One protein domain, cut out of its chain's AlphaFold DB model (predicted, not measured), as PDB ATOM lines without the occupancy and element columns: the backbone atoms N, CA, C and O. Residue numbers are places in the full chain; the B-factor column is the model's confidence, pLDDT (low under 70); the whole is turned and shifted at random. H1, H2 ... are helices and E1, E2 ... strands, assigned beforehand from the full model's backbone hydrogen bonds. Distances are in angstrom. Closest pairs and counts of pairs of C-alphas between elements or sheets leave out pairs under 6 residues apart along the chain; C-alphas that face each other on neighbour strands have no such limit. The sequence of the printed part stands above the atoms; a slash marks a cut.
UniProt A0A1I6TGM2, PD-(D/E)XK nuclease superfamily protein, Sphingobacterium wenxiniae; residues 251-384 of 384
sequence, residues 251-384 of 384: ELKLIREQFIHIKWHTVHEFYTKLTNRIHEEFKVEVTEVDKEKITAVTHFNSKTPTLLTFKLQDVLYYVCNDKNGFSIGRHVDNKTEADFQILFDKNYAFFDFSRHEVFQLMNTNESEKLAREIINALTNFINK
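Overview. This is residues 251 to 384 of the 384 residues of the protein "PD-(D/E)XK nuclease superfamily protein" of Sphingobacterium wenxiniae (UniProt A0A1I6TGM2). A twisted sheet of four strands is covered on one face by two long helices, H2 and H5, making two layers, helices over one face of a sheet. H4 crosses one end of this helix pair, H3 sits by the edge strand E1, and residues 251 to 258, of which 251 to 257 belong to H1, stick out and add to the length. The 134 printed residues run H1, H2, H3, E1, E2, E3, E4, H4, H5, of mixed class; the antiparallel sheet, in the order E1, E2, E3, E4, is a meander, each strand the neighbour of the one before. The whole is compact, with a radius of gyration of the C-alphas of 15.2 A, yet only just elongated, spanning 54 by 27 by 25 A.

Along the chain. H1, residues 251 to 257, begins with C-alpha 251 at (53.427, -6.767, 75.122). H2, residues 259 to 282, is 34.1 A long, and H3 holds residues 291 to 299. The strands are E1, residues 306 to 312, 19.9 A; E2, residues 315 to 322, 22.0 A; E3, residues 325 to 331, 19.0 A; and E4, residues 340 to 342. H4 holds residues 356 to 362. H5, residues 364 to 382, is 26.8 A long and ends with C-alpha 382 at (45.417, -13.987, 26.599).

Arrangement. H1 and H2 meet only through their link. H2 is the hub. With residues 260 to 268 it touches H3, a helical hairpin at a steep tilt of 45 degrees, opposite ways, closest at C-alphas 264 and 298, 5.5 A. It touches H4 about perpendicular, at 77 degrees, C-alphas 266 and 362 being closest at 5.4 A. It touches H5 at a steep tilt of 40 degrees, the same way, C-alphas 274 and 371 being closest at 5.8 A. On the same face of the sheet, H2 has a height of 10.8 A and H5 of 9.8 A; H3 only grazes the sheet. Across the hairpins, N 308 and O 319 are 2.9 A apart for E1 and E2, N 320 and O 327 2.8 A for E2 and E3, and N 341 and O 328 2.8 A for E3 and E4. In H1, H2, H3 and H5 every O i to N i+4 pair is within hydrogen-bond range; in H4 1 of 3 is, beside 3 of 4 O i to N i+3 pairs.

Size, cuts and confidence. The farthest C-alphas, of Glu 251 and Asn 334, are 55.4 A apart. The printed part has no cut. The link from E4 to H4, residues 343 to 355, is long. No printed residue is under 70 in pLDDT.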
ATOM      1  N   GLU A 251      52.465  -6.251  76.093       88.50
ATOM      2  CA  GLU A 251      53.427  -6.767  75.122       88.50
ATOM      3  C   GLU A 251      52.735  -7.586  74.029       88.50
ATOM      4  O   GLU A 251      52.987  -7.367  72.846       88.50
ATOM      5  N   LEU A 252      51.807  -8.479  74.398       89.31
ATOM      6  CA  LEU A 252      51.039  -9.259  73.422       89.31
ATOM      7  C   LEU A 252      50.169  -8.360  72.544       89.31
ATOM      8  O   LEU A 252      50.081  -8.573  71.332       89.31
ATOM      9  N   LYS A 253      49.591  -7.310  73.137       88.31
ATOM     10  CA  LYS A 253      48.865  -6.287  72.387       88.31
ATOM     11  C   LYS A 253      49.757  -5.609  71.344       88.31
ATOM     12  O   LYS A 253      49.339  -5.504  70.192       88.31
ATOM     13  N   LEU A 254      50.973  -5.202  71.726       89.06
ATOM     14  CA  LEU A 254      51.954  -4.588  70.819       89.06
ATOM     15  C   LEU A 254      52.346  -5.531  69.680       89.06
ATOM     16  O   LEU A 254      52.346  -5.119  68.523       89.06
ATOM     17  N   ILE A 255      52.613  -6.807  69.980       91.56
ATOM     18  CA  ILE A 255      52.904  -7.825  68.955       91.56
ATOM     19  C   ILE A 255      51.725  -7.965  67.995       91.56
ATOM     20  O   ILE A 255      51.908  -7.992  66.779       91.56
ATOM     21  N   ARG A 256      50.498  -8.025  68.516       90.50
ATOM     22  CA  ARG A 256      49.311  -8.152  67.672       90.50
ATOM     23  C   ARG A 256      49.103  -6.930  66.776       90.50
ATOM     24  O   ARG A 256      48.672  -7.084  65.634       90.50
ATOM     25  N   GLU A 257      49.419  -5.730  67.257       89.00
ATOM     26  CA  GLU A 257      49.369  -4.499  66.459       89.00
ATOM     27  C   GLU A 257      50.330  -4.557  65.255       89.00
ATOM     28  O   GLU A 257      49.973  -4.068  64.180       89.00
ATOM     29  N   GLN A 258      51.456  -5.282  65.352       91.06
ATOM     30  CA  GLN A 258      52.397  -5.468  64.234       91.06
ATOM     31  C   GLN A 258      51.812  -6.224  63.037       91.06
ATOM     32  O   GLN A 258      52.325  -6.100  61.921       91.06
ATOM     33  N   PHE A 259      50.710  -6.964  63.206       92.50
ATOM     34  CA  PHE A 259      50.058  -7.624  62.072       92.50
ATOM     35  C   PHE A 259      49.600  -6.632  61.000       92.50
ATOM     36  O   PHE A 259      49.488  -7.018  59.839       92.50
ATOM     37  N   ILE A 260      49.400  -5.350  61.329       90.62
ATOM     38  CA  ILE A 260      49.121  -4.322  60.319       90.62
ATOM     39  C   ILE A 260      50.261  -4.203  59.292       90.62
ATOM     40  O   ILE A 260      50.011  -4.142  58.086       90.62
ATOM     41  N   HIS A 261      51.511  -4.281  59.756       88.69
ATOM     42  CA  HIS A 261      52.706  -4.265  58.917       88.69
ATOM     43  C   HIS A 261      52.891  -5.599  58.194       88.69
ATOM     44  O   HIS A 261      53.210  -5.613  57.005       88.69
ATOM     45  N   ILE A 262      52.598  -6.723  58.857       92.56
ATOM     46  CA  ILE A 262      52.632  -8.055  58.228       92.56
ATOM     47  C   ILE A 262      51.666  -8.126  57.043       92.56
ATOM     48  O   ILE A 262      52.054  -8.605  55.976       92.56
ATOM     49  N   LYS A 263      50.435  -7.618  57.195       94.25
ATOM     50  CA  LYS A 263      49.450  -7.525  56.105       94.25
ATOM     51  C   LYS A 263      50.018  -6.747  54.923       94.25
ATOM     52  O   LYS A 263      49.965  -7.225  53.791       94.25
ATOM     53  N   TRP A 264      50.581  -5.569  55.192       93.31
ATOM     54  CA  TRP A 264      51.176  -4.709  54.170       93.31
ATOM     55  C   TRP A 264      52.307  -5.411  53.420       93.31
ATOM     56  O   TRP A 264      52.267  -5.483  52.192       93.31
ATOM     57  N   HIS A 265      53.262  -6.005  54.144       89.81
ATOM     58  CA  HIS A 265      54.376  -6.739  53.541       89.81
ATOM     59  C   HIS A 265      53.902  -7.952  52.742       89.81
ATOM     60  O   HIS A 265      54.391  -8.176  51.641       89.81
ATOM     61  N   THR A 266      52.914  -8.691  53.248       94.38
ATOM     62  CA  THR A 266      52.331  -9.847  52.552       94.38
ATOM     63  C   THR A 266      51.757  -9.444  51.191       94.38
ATOM     64  O   THR A 266      52.088 -10.059  50.179       94.38
ATOM     65  N   VAL A 267      50.963  -8.368  51.136       96.38
ATOM     66  CA  VAL A 267      50.376  -7.868  49.879       96.38
ATOM     67  C   VAL A 267      51.442  -7.283  48.946       96.38
ATOM     68  O   VAL A 267      51.435  -7.567  47.749       96.38
ATOM     69  N   HIS A 268      52.378  -6.488  49.471       93.62
ATOM     70  CA  HIS A 268      53.445  -5.877  48.674       93.62
ATOM     71  C   HIS A 268      54.379  -6.924  48.046       93.62
ATOM     72  O   HIS A 268      54.696  -6.852  46.856       93.62
ATOM     73  N   GLU A 269      54.814  -7.916  48.827       92.94
ATOM     74  CA  GLU A 269      55.647  -9.016  48.335       92.94
ATOM     75  C   GLU A 269      54.900  -9.871  47.311       92.94
ATOM     76  O   GLU A 269      55.488 -10.232  46.291       92.94
ATOM     77  N   PHE A 270      53.610 -10.149  47.534       97.06
ATOM     78  CA  PHE A 270      52.784 -10.856  46.559       97.06
ATOM     79  C   PHE A 270      52.749 -10.120  45.216       97.06
ATOM     80  O   PHE A 270      53.009 -10.727  44.178       97.06
ATOM     81  N   TYR A 271      52.495  -8.807  45.225       97.38
ATOM     82  CA  TYR A 271      52.502  -8.008  44.000       97.38
ATOM     83  C   TYR A 271      53.871  -7.974  43.329       97.38
ATOM     84  O   TYR A 271      53.944  -8.147  42.120       97.38
ATOM     85  N   THR A 272      54.951  -7.828  44.099       93.00
ATOM     86  CA  THR A 272      56.322  -7.854  43.561       93.00
ATOM     87  C   THR A 272      56.599  -9.166  42.823       93.00
ATOM     88  O   THR A 272      57.078  -9.169  41.690       93.00
ATOM     89  N   LYS A 273      56.235 -10.298  43.435       94.44
ATOM     90  CA  LYS A 273      56.374 -11.626  42.827       94.44
ATOM     91  C   LYS A 273      55.508 -11.780  41.583       94.44
ATOM     92  O   LYS A 273      55.977 -12.306  40.578       94.44
ATOM     93  N   LEU A 274      54.258 -11.327  41.642       97.44
ATOM     94  CA  LEU A 274      53.336 -11.411  40.516       97.44
ATOM     95  C   LEU A 274      53.824 -10.569  39.328       97.44
ATOM     96  O   LEU A 274      53.832 -11.072  38.210       97.44
ATOM     97  N   THR A 275      54.303  -9.346  39.568       96.69
ATOM     98  CA  THR A 275      54.946  -8.485  38.559       96.69
ATOM     99  C   THR A 275      56.118  -9.203  37.893       96.69
ATOM    100  O   THR A 275      56.140  -9.304  36.667       96.69
ATOM    101  N   ASN A 276      57.041  -9.774  38.676       93.56
ATOM    102  CA  ASN A 276      58.190 -10.507  38.134       93.56
ATOM    103  C   ASN A 276      57.751 -11.706  37.281       93.56
ATOM    104  O   ASN A 276      58.269 -11.902  36.188       93.56
ATOM    105  N   ARG A 277      56.748 -12.471  37.732       96.25
ATOM    106  CA  ARG A 277      56.219 -13.613  36.971       96.25
ATOM    107  C   ARG A 277      55.546 -13.190  35.664       96.25
ATOM    108  O   ARG A 277      55.760 -13.842  34.649       96.25
ATOM    109  N   ILE A 278      54.764 -12.106  35.662       97.50
ATOM    110  CA  ILE A 278      54.159 -11.555  34.434       97.50
ATOM    111  C   ILE A 278      55.264 -11.105  33.467       97.50
ATOM    112  O   ILE A 278      55.206 -11.417  32.277       97.50
ATOM    113  N   HIS A 279      56.286 -10.410  33.971       95.44
ATOM    114  CA  HIS A 279      57.434  -9.991  33.170       95.44
ATOM    115  C   HIS A 279      58.172 -11.192  32.559       95.44
ATOM    116  O   HIS A 279      58.455 -11.210  31.362       95.44
ATOM    117  N   GLU A 280      58.457 -12.221  33.356       95.38
ATOM    118  CA  GLU A 280      59.154 -13.423  32.904       95.38
ATOM    119  C   GLU A 280      58.359 -14.208  31.855       95.38
ATOM    120  O   GLU A 280      58.955 -14.629  30.858       95.38
ATOM    121  N   GLU A 281      57.049 -14.369  32.060       96.88
ATOM    122  CA  GLU A 281      56.156 -15.148  31.193       96.88
ATOM    123  C   GLU A 281      55.888 -14.436  29.859       96.88
ATOM    124  O   GLU A 281      56.025 -15.035  28.793       96.88
ATOM    125  N   PHE A 282      55.553 -13.142  29.895       96.38
ATOM    126  CA  PHE A 282      55.088 -12.408  28.710       96.38
ATOM    127  C   PHE A 282      56.130 -11.462  28.102       96.38
ATOM    128  O   PHE A 282      55.885 -10.908  27.032       96.38
ATOM    129  N   LYS A 283      57.290 -11.275  28.749       96.44
ATOM    130  CA  LYS A 283      58.356 -10.341  28.331       96.44
ATOM    131  C   LYS A 283      57.863  -8.896  28.190       96.44
ATOM    132  O   LYS A 283      58.171  -8.213  27.215       96.44
ATOM    133  N   VAL A 284      57.090  -8.441  29.175       95.94
ATOM    134  CA  VAL A 284      56.475  -7.105  29.220       95.94
ATOM    135  C   VAL A 284      56.897  -6.331  30.463       95.94
ATOM    136  O   VAL A 284      57.177  -6.912  31.509       95.94
ATOM    137  N   GLU A 285      56.884  -5.007  30.360       94.62
ATOM    138  CA  GLU A 285      56.949  -4.128  31.526       94.62
ATOM    139  C   GLU A 285      55.577  -4.059  32.205       94.62
ATOM    140  O   GLU A 285      54.540  -3.934  31.543       94.62
ATOM    141  N   VAL A 286      55.577  -4.136  33.534       95.38
ATOM    142  CA  VAL A 286      54.366  -4.165  34.362       95.38
ATOM    143  C   VAL A 286      54.398  -2.973  35.305       95.38
ATOM    144  O   VAL A 286      55.412  -2.702  35.942       95.38
ATOM    145  N   THR A 287      53.283  -2.255  35.420       91.12
ATOM    146  CA  THR A 287      53.195  -1.115  36.339       91.12
ATOM    147  C   THR A 287      53.356  -1.565  37.788       91.12
ATOM    148  O   THR A 287      52.680  -2.505  38.210       91.12
ATOM    149  N   GLU A 288      54.168  -0.851  38.575       88.06
ATOM    150  CA  GLU A 288      54.184  -1.029  40.030       88.06
ATOM    151  C   GLU A 288      52.793  -0.733  40.611       88.06
ATOM    152  O   GLU A 288      52.103   0.204  40.199       88.06
ATOM    153  N   VAL A 289      52.377  -1.535  41.590       91.19
ATOM    154  CA  VAL A 289      51.153  -1.262  42.341       91.19
ATOM    155  C   VAL A 289      51.357  -0.044  43.244       91.19
ATOM    156  O   VAL A 289      52.386   0.118  43.899       91.19
ATOM    157  N   ASP A 290      50.338   0.805  43.305       87.69
ATOM    158  CA  ASP A 290      50.320   1.986  44.157       87.69
ATOM    159  C   ASP A 290      50.390   1.596  45.651       87.69
ATOM    160  O   ASP A 290      49.502   0.924  46.194       87.69
ATOM    161  N   LYS A 291      51.454   2.039  46.330       86.88
ATOM    162  CA  LYS A 291      51.699   1.760  47.752       86.88
ATOM    163  C   LYS A 291      50.662   2.405  48.666       86.88
ATOM    164  O   LYS A 291      50.342   1.816  49.698       86.88
ATOM    165  N   GLU A 292      50.099   3.558  48.307       85.19
ATOM    166  CA  GLU A 292      49.012   4.175  49.073       85.19
ATOM    167  C   GLU A 292      47.750   3.321  49.002       85.19
ATOM    168  O   GLU A 292      47.041   3.189  50.002       85.19
ATOM    169  N   LYS A 293      47.505   2.649  47.870       91.75
ATOM    170  CA  LYS A 293      46.422   1.664  47.769       91.75
ATOM    171  C   LYS A 293      46.705   0.405  48.582       91.75
ATOM    172  O   LYS A 293      45.784  -0.072  49.242       91.75
ATOM    173  N   ILE A 294      47.944  -0.100  48.616       94.00
ATOM    174  CA  ILE A 294      48.305  -1.200  49.534       94.00
ATOM    175  C   ILE A 294      48.033  -0.781  50.983       94.00
ATOM    176  O   ILE A 294      47.397  -1.518  51.738       94.00
ATOM    177  N   THR A 295      48.460   0.418  51.381       88.12
ATOM    178  CA  THR A 295      48.179   0.962  52.714       88.12
ATOM    179  C   THR A 295      46.674   1.069  52.956       88.12
ATOM    180  O   THR A 295      46.192   0.622  53.995       88.12
ATOM    181  N   ALA A 296      45.904   1.557  51.980       90.06
ATOM    182  CA  ALA A 296      44.448   1.634  52.055       90.06
ATOM    183  C   ALA A 296      43.806   0.271  52.355       90.06
ATOM    184  O   ALA A 296      43.006   0.163  53.289       90.06
ATOM    185  N   VAL A 297      44.156  -0.774  51.596       94.88
ATOM    186  CA  VAL A 297      43.551  -2.105  51.768       94.88
ATOM    187  C   VAL A 297      44.039  -2.804  53.041       94.88
ATOM    188  O   VAL A 297      43.257  -3.473  53.707       94.88
ATOM    189  N   THR A 298      45.298  -2.615  53.447       93.00
ATOM    190  CA  THR A 298      45.888  -3.365  54.574       93.00
ATOM    191  C   THR A 298      45.755  -2.680  55.932       93.00
ATOM    192  O   THR A 298      45.538  -3.367  56.928       93.00
ATOM    193  N   HIS A 299      45.839  -1.353  56.007       89.94
ATOM    194  CA  HIS A 299      45.757  -0.623  57.276       89.94
ATOM    195  C   HIS A 299      44.326  -0.195  57.604       89.94
ATOM    196  O   HIS A 299      43.930  -0.194  58.766       89.94
ATOM    197  N   PHE A 300      43.536   0.129  56.577       90.50
ATOM    198  CA  PHE A 300      42.189   0.681  56.741       90.50
ATOM    199  C   PHE A 300      41.081  -0.254  56.242       90.50
ATOM    200  O   PHE A 300      39.914   0.129  56.255       90.50
ATOM    201  N   ASN A 301      41.430  -1.468  55.792       93.25
ATOM    202  CA  ASN A 301      40.503  -2.439  55.195       93.25
ATOM    203  C   ASN A 301      39.655  -1.820  54.065       93.25
ATOM    204  O   ASN A 301      38.483  -2.159  53.872       93.25
ATOM    205  N   SER A 302      40.239  -0.863  53.335       94.56
ATOM    206  CA  SER A 302      39.580  -0.197  52.219       94.56
ATOM    207  C   SER A 302      39.323  -1.188  51.094       94.56
ATOM    208  O   SER A 302      40.173  -2.007  50.768       94.56
ATOM    209  N   LYS A 303      38.172  -1.061  50.439       95.56
ATOM    210  CA  LYS A 303      37.797  -1.871  49.271       95.56
ATOM    211  C   LYS A 303      38.283  -1.256  47.953       95.56
ATOM    212  O   LYS A 303      37.728  -1.560  46.898       95.56
ATOM    213  N   THR A 304      39.246  -0.333  48.020       94.25
ATOM    214  CA  THR A 304      39.803   0.310  46.827       94.25
ATOM    215  C   THR A 304      40.487  -0.741  45.951       94.25
ATOM    216  O   THR A 304      41.199  -1.594  46.484       94.25
ATOM    217  N   PRO A 305      40.294  -0.707  44.625       95.38
ATOM    218  CA  PRO A 305      40.908  -1.686  43.748       95.38
ATOM    219  C   PRO A 305      42.413  -1.437  43.650       95.38
ATOM    220  O   PRO A 305      42.864  -0.311  43.411       95.38
ATOM    221  N   THR A 306      43.188  -2.506  43.784       96.62
ATOM    222  CA  THR A 306      44.624  -2.534  43.480       96.62
ATOM    223  C   THR A 306      44.814  -3.164  42.104       96.62
ATOM    224  O   THR A 306      44.135  -4.137  41.781       96.62
ATOM    225  N   LEU A 307      45.663  -2.567  41.263       95.06
ATOM    226  CA  LEU A 307      45.833  -2.982  39.870       95.06
ATOM    227  C   LEU A 307      47.309  -3.134  39.519       95.06
ATOM    228  O   LEU A 307      48.115  -2.263  39.843       95.06
ATOM    229  N   LEU A 308      47.608  -4.196  38.779       96.88
ATOM    230  CA  LEU A 308      48.761  -4.282  37.894       96.88
ATOM    231  C   LEU A 308      48.265  -4.135  36.461       96.88
ATOM    232  O   LEU A 308      47.238  -4.716  36.107       96.88
ATOM    233  N   THR A 309      48.991  -3.394  35.635       96.94
ATOM    234  CA  THR A 309      48.688  -3.236  34.213       96.94
ATOM    235  C   THR A 309      49.942  -3.448  33.379       96.94
ATOM    236  O   THR A 309      51.048  -3.154  33.829       96.94
ATOM    237  N   PHE A 310      49.775  -3.987  32.177       97.12
ATOM    238  CA  PHE A 310      50.867  -4.210  31.235       97.12
ATOM    239  C   PHE A 310      50.328  -4.202  29.806       97.12
ATOM    240  O   PHE A 310      49.149  -4.475  29.571       97.12
ATOM    241  N   LYS A 311      51.187  -3.872  28.843       96.25
ATOM    242  CA  LYS A 311      50.813  -3.781  27.431       96.25
ATOM    243  C   LYS A 311      51.424  -4.947  26.659       96.25
ATOM    244  O   LYS A 311      52.634  -5.137  26.700       96.25
ATOM    245  N   LEU A 312      50.593  -5.701  25.942       95.12
ATOM    246  CA  LEU A 312      51.010  -6.815  25.089       95.12
ATOM    247  C   LEU A 312      50.327  -6.669  23.726       95.12
ATOM    248  O   LEU A 312      49.106  -6.582  23.667       95.12
ATOM    249  N   GLN A 313      51.114  -6.612  22.645       90.75
ATOM    250  CA  GLN A 313      50.611  -6.473  21.263       90.75
ATOM    251  C   GLN A 313      49.570  -5.346  21.099       90.75
ATOM    252  O   GLN A 313      48.497  -5.532  20.539       90.75
ATOM    253  N   ASP A 314      49.880  -4.175  21.649       88.94
ATOM    254  CA  ASP A 314      49.015  -2.991  21.672       88.94
ATOM    255  C   ASP A 314      47.738  -3.037  22.523       88.94
ATOM    256  O   ASP A 314      47.075  -2.012  22.679       88.94
ATOM    257  N   VAL A 315      47.472  -4.150  23.205       93.31
ATOM    258  CA  VAL A 315      46.355  -4.286  24.143       93.31
ATOM    259  C   VAL A 315      46.838  -4.080  25.580       93.31
ATOM    260  O   VAL A 315      47.855  -4.634  26.001       93.31
ATOM    261  N   LEU A 316      46.105  -3.271  26.349       95.50
ATOM    262  CA  LEU A 316      46.362  -3.057  27.774       95.50
ATOM    263  C   LEU A 316      45.629  -4.122  28.597       95.50
ATOM    264  O   LEU A 316      44.399  -4.139  28.636       95.50
ATOM    265  N   TYR A 317      46.374  -4.980  29.282       97.31
ATOM    266  CA  TYR A 317      45.854  -5.994  30.195       97.31
ATOM    267  C   TYR A 317      45.977  -5.539  31.647       97.31
ATOM    268  O   TYR A 317      46.802  -4.681  31.977       97.31
ATOM    269  N   TYR A 318      45.158  -6.121  32.523       96.88
ATOM    270  CA  TYR A 318      45.224  -5.865  33.955       96.88
ATOM    271  C   TYR A 318      44.970  -7.109  34.805       96.88
ATOM    272  O   TYR A 318      44.202  -7.997  34.432       96.88
ATOM    273  N   VAL A 319      45.565  -7.101  35.997       97.62
ATOM    274  CA  VAL A 319      45.184  -7.938  37.138       97.62
ATOM    275  C   VAL A 319      44.676  -7.003  38.231       97.62
ATOM    276  O   VAL A 319      45.384  -6.079  38.628       97.62
ATOM    277  N   CYS A 320      43.448  -7.211  38.696       96.56
ATOM    278  CA  CYS A 320      42.790  -6.376  39.698       96.56
ATOM    279  C   CYS A 320      42.443  -7.203  40.940       96.56
ATOM    280  O   CYS A 320      41.916  -8.308  40.806       96.56
ATOM    281  N   ASN A 321      42.691  -6.655  42.131       97.75
ATOM    282  CA  ASN A 321      42.143  -7.155  43.390       97.75
ATOM    283  C   ASN A 321      41.225  -6.093  44.007       97.75
ATOM    284  O   ASN A 321      41.662  -4.962  44.253       97.75
ATOM    285  N   ASP A 322      39.959  -6.446  44.237       95.25
ATOM    286  CA  ASP A 322      38.952  -5.562  44.825       95.25
ATOM    287  C   ASP A 322      38.079  -6.285  45.873       95.25
ATOM    288  O   ASP A 322      38.455  -7.315  46.434       95.25
ATOM    289  N   LYS A 323      36.890  -5.742  46.172       94.25
ATOM    290  CA  LYS A 323      35.936  -6.347  47.117       94.25
ATOM    291  C   LYS A 323      35.484  -7.772  46.758       94.25
ATOM    292  O   LYS A 323      34.916  -8.442  47.613       94.25
ATOM    293  N   ASN A 324      35.655  -8.183  45.505       92.88
ATOM    294  CA  ASN A 324      35.323  -9.499  44.974       92.88
ATOM    295  C   ASN A 324      36.586 -10.338  44.716       92.88
ATOM    296  O   ASN A 324      36.528 -11.240  43.889       92.88
ATOM    297  N   GLY A 325      37.721 -10.034  45.347       95.56
ATOM    298  CA  GLY A 325      38.949 -10.796  45.139       95.56
ATOM    299  C   GLY A 325      39.620 -10.484  43.805       95.56
ATOM    300  O   GLY A 325      39.603  -9.340  43.343       95.56
ATOM    301  N   PHE A 326      40.254 -11.495  43.210       97.62
ATOM    302  CA  PHE A 326      41.027 -11.328  41.984       97.62
ATOM    303  C   PHE A 326      40.193 -11.396  40.716       97.62
ATOM    304  O   PHE A 326      39.258 -12.182  40.568       97.62
ATOM    305  N   SER A 327      40.624 -10.608  39.745       96.81
ATOM    306  CA  SER A 327      40.113 -10.657  38.393       96.81
ATOM    307  C   SER A 327      41.161 -10.219  37.380       96.81
ATOM    308  O   SER A 327      42.103  -9.494  37.707       96.81
ATOM    309  N   ILE A 328      40.990 -10.669  36.144       97.50
ATOM    310  CA  ILE A 328      41.863 -10.348  35.014       97.50
ATOM    311  C   ILE A 328      41.029  -9.813  33.859       97.50
ATOM    312  O   ILE A 328      39.844 -10.127  33.745       97.50
ATOM    313  N   GLY A 329      41.626  -8.997  33.000       95.94
ATOM    314  CA  GLY A 329      40.933  -8.510  31.815       95.94
ATOM    315  C   GLY A 329      41.810  -7.687  30.890       95.94
ATOM    316  O   GLY A 329      42.995  -7.473  31.149       95.94
ATOM    317  N   ARG A 330      41.194  -7.200  29.812       94.69
ATOM    318  CA  ARG A 330      41.809  -6.282  28.843       94.69
ATOM    319  C   ARG A 330      40.999  -5.000  28.692       94.69
ATOM    320  O   ARG A 330      39.789  -4.981  28.918       94.69
ATOM    321  N   HIS A 331      41.666  -3.904  28.361       90.12
ATOM    322  CA  HIS A 331      41.037  -2.626  28.064       90.12
ATOM    323  C   HIS A 331      40.787  -2.526  26.559       90.12
ATOM    324  O   HIS A 331      41.730  -2.484  25.774       90.12
ATOM    325  N   VAL A 332      39.510  -2.516  26.180       86.19
ATOM    326  CA  VAL A 332      39.025  -2.399  24.800       86.19
ATOM    327  C   VAL A 332      37.807  -1.477  24.788       86.19
ATOM    328  O   VAL A 332      37.066  -1.438  25.773       86.19
ATOM    329  N   ASP A 333      37.595  -0.748  23.691       78.25
ATOM    330  CA  ASP A 333      36.560   0.297  23.602       78.25
ATOM    331  C   ASP A 333      35.138  -0.241  23.847       78.25
ATOM    332  O   ASP A 333      34.321   0.419  24.483       78.25
ATOM    333  N   ASN A 334      34.858  -1.474  23.407       82.75
ATOM    334  CA  ASN A 334      33.566  -2.144  23.570       82.75
ATOM    335  C   ASN A 334      33.711  -3.413  24.423       82.75
ATOM    336  O   ASN A 334      33.660  -4.523  23.899       82.75
ATOM    337  N   LYS A 335      33.917  -3.250  25.737       83.62
ATOM    338  CA  LYS A 335      34.036  -4.376  26.677       83.62
ATOM    339  C   LYS A 335      32.795  -5.275  26.673       83.62
ATOM    340  O   LYS A 335      31.669  -4.809  26.846       83.62
ATOM    341  N   THR A 336      33.036  -6.575  26.587       87.06
ATOM    342  CA  THR A 336      32.061  -7.662  26.718       87.06
ATOM    343  C   THR A 336      32.415  -8.565  27.904       87.06
ATOM    344  O   THR A 336      33.474  -8.420  28.516       87.06
ATOM    345  N   GLU A 337      31.555  -9.535  28.230       83.38
ATOM    346  CA  GLU A 337      31.847 -10.540  29.268       83.38
ATOM    347  C   GLU A 337      33.085 -11.395  28.949       83.38
ATOM    348  O   GLU A 337      33.687 -11.950  29.860       83.38
ATOM    349  N   ALA A 338      33.509 -11.471  27.682       87.50
ATOM    350  CA  ALA A 338      34.726 -12.179  27.288       87.50
ATOM    351  C   ALA A 338      36.014 -11.390  27.590       87.50
ATOM    352  O   ALA A 338      37.099 -11.966  27.589       87.50
ATOM    353  N   ASP A 339      35.916 -10.083  27.863       91.56
ATOM    354  CA  ASP A 339      37.069  -9.198  28.084       91.56
ATOM    355  C   ASP A 339      37.477  -9.092  29.562       91.56
ATOM    356  O   ASP A 339      38.356  -8.299  29.926       91.56
ATOM    357  N   PHE A 340      36.844  -9.896  30.417       93.44
ATOM    358  CA  PHE A 340      37.077  -9.939  31.849       93.44
ATOM    359  C   PHE A 340      36.760 -11.319  32.429       93.44
ATOM    360  O   PHE A 340      35.813 -11.979  32.018       93.44
ATOM    361  N   GLN A 341      37.515 -11.735  33.443       95.12
ATOM    362  CA  GLN A 341      37.285 -12.983  34.158       95.12
ATOM    363  C   GLN A 341      37.492 -12.779  35.664       95.12
ATOM    364  O   GLN A 341      38.552 -12.330  36.101       95.12
ATOM    365  N   ILE A 342      36.482 -13.144  36.463       95.12
ATOM    366  CA  ILE A 342      36.605 -13.262  37.925       95.12
ATOM    367  C   ILE A 342      37.352 -14.557  38.243       95.12
ATOM    368  O   ILE A 342      37.087 -15.593  37.631       95.12
ATOM    369  N   LEU A 343      38.270 -14.500  39.203       95.94
ATOM    370  CA  LEU A 343      39.033 -15.651  39.668       95.94
ATOM    371  C   LEU A 343      38.575 -16.089  41.069       95.94
ATOM    372  O   LEU A 343      38.048 -15.297  41.852       95.94
ATOM    373  N   PHE A 344      38.802 -17.368  41.377       95.19
ATOM    374  CA  PHE A 344      38.717 -17.951  42.726       95.19
ATOM    375  C   PHE A 344      37.392 -17.739  43.476       95.19
ATOM    376  O   PHE A 344      37.405 -17.594  44.695       95.19
ATOM    377  N   ASP A 345      36.256 -17.677  42.777       90.19
ATOM    378  CA  ASP A 345      34.925 -17.516  43.384       90.19
ATOM    379  C   ASP A 345      34.827 -16.354  44.390       90.19
ATOM    380  O   ASP A 345      34.081 -16.404  45.368       90.19
ATOM    381  N   LYS A 346      35.560 -15.270  44.112       85.94
ATOM    382  CA  LYS A 346      35.653 -14.054  44.931       85.94
ATOM    383  C   LYS A 346      36.437 -14.173  46.243       85.94
ATOM    384  O   LYS A 346      36.332 -13.294  47.100       85.94
ATOM    385  N   ASN A 347      37.250 -15.217  46.382       91.81
ATOM    386  CA  ASN A 347      38.215 -15.353  47.470       91.81
ATOM    387  C   ASN A 347      39.445 -14.449  47.269       91.81
ATOM    388  O   ASN A 347      39.640 -13.838  46.216       91.81
ATOM    389  N   TYR A 348      40.300 -14.392  48.295       96.44
ATOM    390  CA  TYR A 348      41.568 -13.651  48.291       96.44
ATOM    391  C   TYR A 348      41.425 -12.124  48.153       96.44
ATOM    392  O   TYR A 348      42.285 -11.457  47.578       96.44
ATOM    393  N   ALA A 349      40.351 -11.537  48.685       96.94
ATOM    394  CA  ALA A 349      40.201 -10.084  48.726       96.94
ATOM    395  C   ALA A 349      41.141  -9.466  49.780       96.94
ATOM    396  O   ALA A 349      40.952  -9.646  50.982       96.94
ATOM    397  N   PHE A 350      42.151  -8.703  49.346       96.25
ATOM    398  CA  PHE A 350      43.250  -8.246  50.213       96.25
ATOM    399  C   PHE A 350      42.852  -7.289  51.337       96.25
ATOM    400  O   PHE A 350      43.623  -7.089  52.275       96.25
ATOM    401  N   PHE A 351      41.652  -6.713  51.273       95.25
ATOM    402  CA  PHE A 351      41.140  -5.867  52.344       95.25
ATOM    403  C   PHE A 351      40.716  -6.662  53.592       95.25
ATOM    404  O   PHE A 351      40.550  -6.065  54.657       95.25
ATOM    405  N   ASP A 352      40.541  -7.986  53.482       94.88
ATOM    406  CA  ASP A 352      39.930  -8.814  54.523       94.88
ATOM    407  C   ASP A 352      40.820  -9.976  54.979       94.88
ATOM    408  O   ASP A 352      40.559 -11.147  54.724       94.88
ATOM    409  N   PHE A 353      41.876  -9.651  55.724       94.44
ATOM    410  CA  PHE A 353      42.728 -10.667  56.354       94.44
ATOM    411  C   PHE A 353      42.011 -11.483  57.439       94.44
ATOM    412  O   PHE A 353      42.559 -12.494  57.860       94.44
ATOM    413  N   SER A 354      40.801 -11.096  57.884       92.81
ATOM    414  CA  SER A 354      40.008 -11.913  58.823       92.81
ATOM    415  C   SER A 354      39.525 -13.222  58.194       92.81
ATOM    416  O   SER A 354      39.055 -14.121  58.886       92.81
ATOM    417  N   ARG A 355      39.678 -13.342  56.874       94.31
ATOM    418  CA  ARG A 355      39.482 -14.554  56.095       94.31
ATOM    419  C   ARG A 355      40.769 -15.372  56.085       94.31
ATOM    420  O   ARG A 355      41.822 -14.867  55.690       94.31
ATOM    421  N   HIS A 356      40.680 -16.637  56.490       94.19
ATOM    422  CA  HIS A 356      41.834 -17.538  56.572       94.19
ATOM    423  C   HIS A 356      42.554 -17.659  55.222       94.19
ATOM    424  O   HIS A 356      43.778 -17.560  55.164       94.19
ATOM    425  N   GLU A 357      41.798 -17.699  54.119       94.94
ATOM    426  CA  GLU A 357      42.342 -17.779  52.765       94.94
ATOM    427  C   GLU A 357      43.225 -16.581  52.377       94.94
ATOM    428  O   GLU A 357      44.150 -16.736  51.583       94.94
ATOM    429  N   VAL A 358      42.978 -15.399  52.952       96.19
ATOM    430  CA  VAL A 358      43.821 -14.208  52.766       96.19
ATOM    431  C   VAL A 358      44.985 -14.229  53.752       96.19
ATOM    432  O   VAL A 358      46.119 -13.949  53.369       96.19
ATOM    433  N   PHE A 359      44.720 -14.575  55.015       95.88
ATOM    434  CA  PHE A 359      45.734 -14.604  56.068       95.88
ATOM    435  C   PHE A 359      46.887 -15.555  55.740       95.88
ATOM    436  O   PHE A 359      48.047 -15.168  55.871       95.88
ATOM    437  N   GLN A 360      46.580 -16.754  55.237       96.06
ATOM    438  CA  GLN A 360      47.577 -17.770  54.895       96.06
ATOM    439  C   GLN A 360      48.581 -17.319  53.827       96.06
ATOM    440  O   GLN A 360      49.647 -17.913  53.712       96.06
ATOM    441  N   LEU A 361      48.312 -16.241  53.077       96.31
ATOM    442  CA  LEU A 361      49.241 -15.715  52.070       96.31
ATOM    443  C   LEU A 361      50.550 -15.172  52.662       96.31
ATOM    444  O   LEU A 361      51.485 -14.905  51.908       96.31
ATOM    445  N   MET A 362      50.651 -15.020  53.988       93.44
ATOM    446  CA  MET A 362      51.939 -14.761  54.644       93.44
ATOM    447  C   MET A 362      52.888 -15.965  54.584       93.44
ATOM    448  O   MET A 362      54.108 -15.792  54.654       93.44
ATOM    449  N   ASN A 363      52.342 -17.176  54.421       95.31
ATOM    450  CA  ASN A 363      53.117 -18.353  54.074       95.31
ATOM    451  C   ASN A 363      53.574 -18.241  52.617       95.31
ATOM    452  O   ASN A 363      52.796 -17.994  51.692       95.31
ATOM    453  N   THR A 364      54.874 -18.436  52.407       91.50
ATOM    454  CA  THR A 364      55.479 -18.258  51.085       91.50
ATOM    455  C   THR A 364      54.941 -19.262  50.066       91.50
ATOM    456  O   THR A 364      54.726 -18.877  48.921       91.50
ATOM    457  N   ASN A 365      54.660 -20.508  50.454       94.12
ATOM    458  CA  ASN A 365      54.163 -21.530  49.532       94.12
ATOM    459  C   ASN A 365      52.739 -21.220  49.056       94.12
ATOM    460  O   ASN A 365      52.474 -21.319  47.856       94.12
ATOM    461  N   GLU A 366      51.855 -20.783  49.957       96.31
ATOM    462  CA  GLU A 366      50.486 -20.375  49.605       96.31
ATOM    463  C   GLU A 366      50.481 -19.138  48.698       96.31
ATOM    464  O   GLU A 366      49.793 -19.103  47.675       96.31
ATOM    465  N   SER A 367      51.334 -18.157  49.007       95.50
ATOM    466  CA  SER A 367      51.564 -16.978  48.166       95.50
ATOM    467  C   SER A 367      52.018 -17.355  46.746       95.50
ATOM    468  O   SER A 367      51.444 -16.898  45.755       95.50
ATOM    469  N   GLU A 368      53.013 -18.244  46.626       95.44
ATOM    470  CA  GLU A 368      53.529 -18.718  45.333       95.44
ATOM    471  C   GLU A 368      52.516 -19.568  44.559       95.44
ATOM    472  O   GLU A 368      52.484 -19.550  43.325       95.44
ATOM    473  N   LYS A 369      51.698 -20.351  45.264       96.94
ATOM    474  CA  LYS A 369      50.625 -21.137  44.658       96.94
ATOM    475  C   LYS A 369      49.589 -20.217  44.013       96.94
ATOM    476  O   LYS A 369      49.350 -20.357  42.816       96.94
ATOM    477  N   LEU A 370      49.076 -19.232  44.752       98.00
ATOM    478  CA  LEU A 370      48.104 -18.274  44.225       98.00
ATOM    479  C   LEU A 370      48.671 -17.481  43.035       98.00
ATOM    480  O   LEU A 370      48.000 -17.334  42.015       98.00
ATOM    481  N   ALA A 371      49.922 -17.013  43.122       97.56
ATOM    482  CA  ALA A 371      50.557 -16.292  42.019       97.56
ATOM    483  C   ALA A 371      50.641 -17.147  40.740       97.56
ATOM    484  O   ALA A 371      50.327 -16.659  39.654       97.56
ATOM    485  N   ARG A 372      51.003 -18.436  40.853       97.56
ATOM    486  CA  ARG A 372      51.012 -19.370  39.711       97.56
ATOM    487  C   ARG A 372      49.620 -19.589  39.124       97.56
ATOM    488  O   ARG A 372      49.481 -19.626  37.905       97.56
ATOM    489  N   GLU A 373      48.596 -19.716  39.961       98.06
ATOM    490  CA  GLU A 373      47.215 -19.878  39.497       98.06
ATOM    491  C   GLU A 373      46.720 -18.642  38.729       98.06
ATOM    492  O   GLU A 373      46.088 -18.793  37.681       98.06
ATOM    493  N   ILE A 374      47.073 -17.429  39.178       98.25
ATOM    494  CA  ILE A 374      46.776 -16.183  38.451       98.25
ATOM    495  C   ILE A 374      47.488 -16.151  37.095       98.25
ATOM    496  O   ILE A 374      46.847 -15.834  36.096       98.25
ATOM    497  N   ILE A 375      48.781 -16.493  37.038       98.06
ATOM    498  CA  ILE A 375      49.534 -16.531  35.772       98.06
ATOM    499  C   ILE A 375      48.906 -17.531  34.800       98.06
ATOM    500  O   ILE A 375      48.636 -17.174  33.661       98.06
ATOM    501  N   ASN A 376      48.575 -18.742  35.255       97.81
ATOM    502  CA  ASN A 376      47.916 -19.744  34.413       97.81
ATOM    503  C   ASN A 376      46.565 -19.245  33.877       97.81
ATOM    504  O   ASN A 376      46.249 -19.436  32.699       97.81
ATOM    505  N   ALA A 377      45.760 -18.594  34.724       97.62
ATOM    506  CA  ALA A 377      44.500 -17.993  34.302       97.62
ATOM    507  C   ALA A 377      44.721 -16.878  33.268       97.62
ATOM    508  O   ALA A 377      43.998 -16.818  32.275       97.62
ATOM    509  N   LEU A 378      45.742 -16.042  33.468       97.12
ATOM    510  CA  LEU A 378      46.109 -14.950  32.573       97.12
ATOM    511  C   LEU A 378      46.619 -15.454  31.217       97.12
ATOM    512  O   LEU A 378      46.154 -14.970  30.190       97.12
ATOM    513  N   THR A 379      47.484 -16.471  31.191       96.94
ATOM    514  CA  THR A 379      47.956 -17.117  29.954       96.94
ATOM    515  C   THR A 379      46.787 -17.705  29.167       96.94
ATOM    516  O   THR A 379      46.655 -17.465  27.967       96.94
ATOM    517  N   ASN A 380      45.876 -18.413  29.841       95.88
ATOM    518  CA  ASN A 380      44.667 -18.940  29.205       95.88
ATOM    519  C   ASN A 380      43.735 -17.833  28.696       95.88
ATOM    520  O   ASN A 380      43.071 -18.025  27.684       95.88
ATOM    521  N   PHE A 381      43.657 -16.702  29.396       95.44
ATOM    522  CA  PHE A 381      42.834 -15.561  29.002       95.44
ATOM    523  C   PHE A 381      43.410 -14.815  27.793       95.44
ATOM    524  O   PHE A 381      42.655 -14.418  26.915       95.44
ATOM    525  N   ILE A 382      44.733 -14.650  27.722       94.19
ATOM    526  CA  ILE A 382      45.417 -13.987  26.599       94.19
ATOM    527  C   ILE A 382      45.344 -14.832  25.321       94.19
ATOM    528  O   ILE A 382      45.241 -14.276  24.233       94.19
ATOM    529  N   ASN A 383      45.378 -16.160  25.453       89.06
ATOM    530  CA  ASN A 383      45.315 -17.086  24.319       89.06
ATOM    531  C   ASN A 383      43.886 -17.326  23.780       89.06
ATOM    532  O   ASN A 383      43.733 -18.083  22.821       89.06
ATOM    533  N   LYS A 384      42.858 -16.735  24.403       82.81
ATOM    534  CA  LYS A 384      41.471 -16.721  23.912       82.81
ATOM    535  C   LYS A 384      41.231 -15.507  23.022       82.81
ATOM    536  O   LYS A 384      40.562 -15.700  21.984       82.81
TER     537      LYS A 384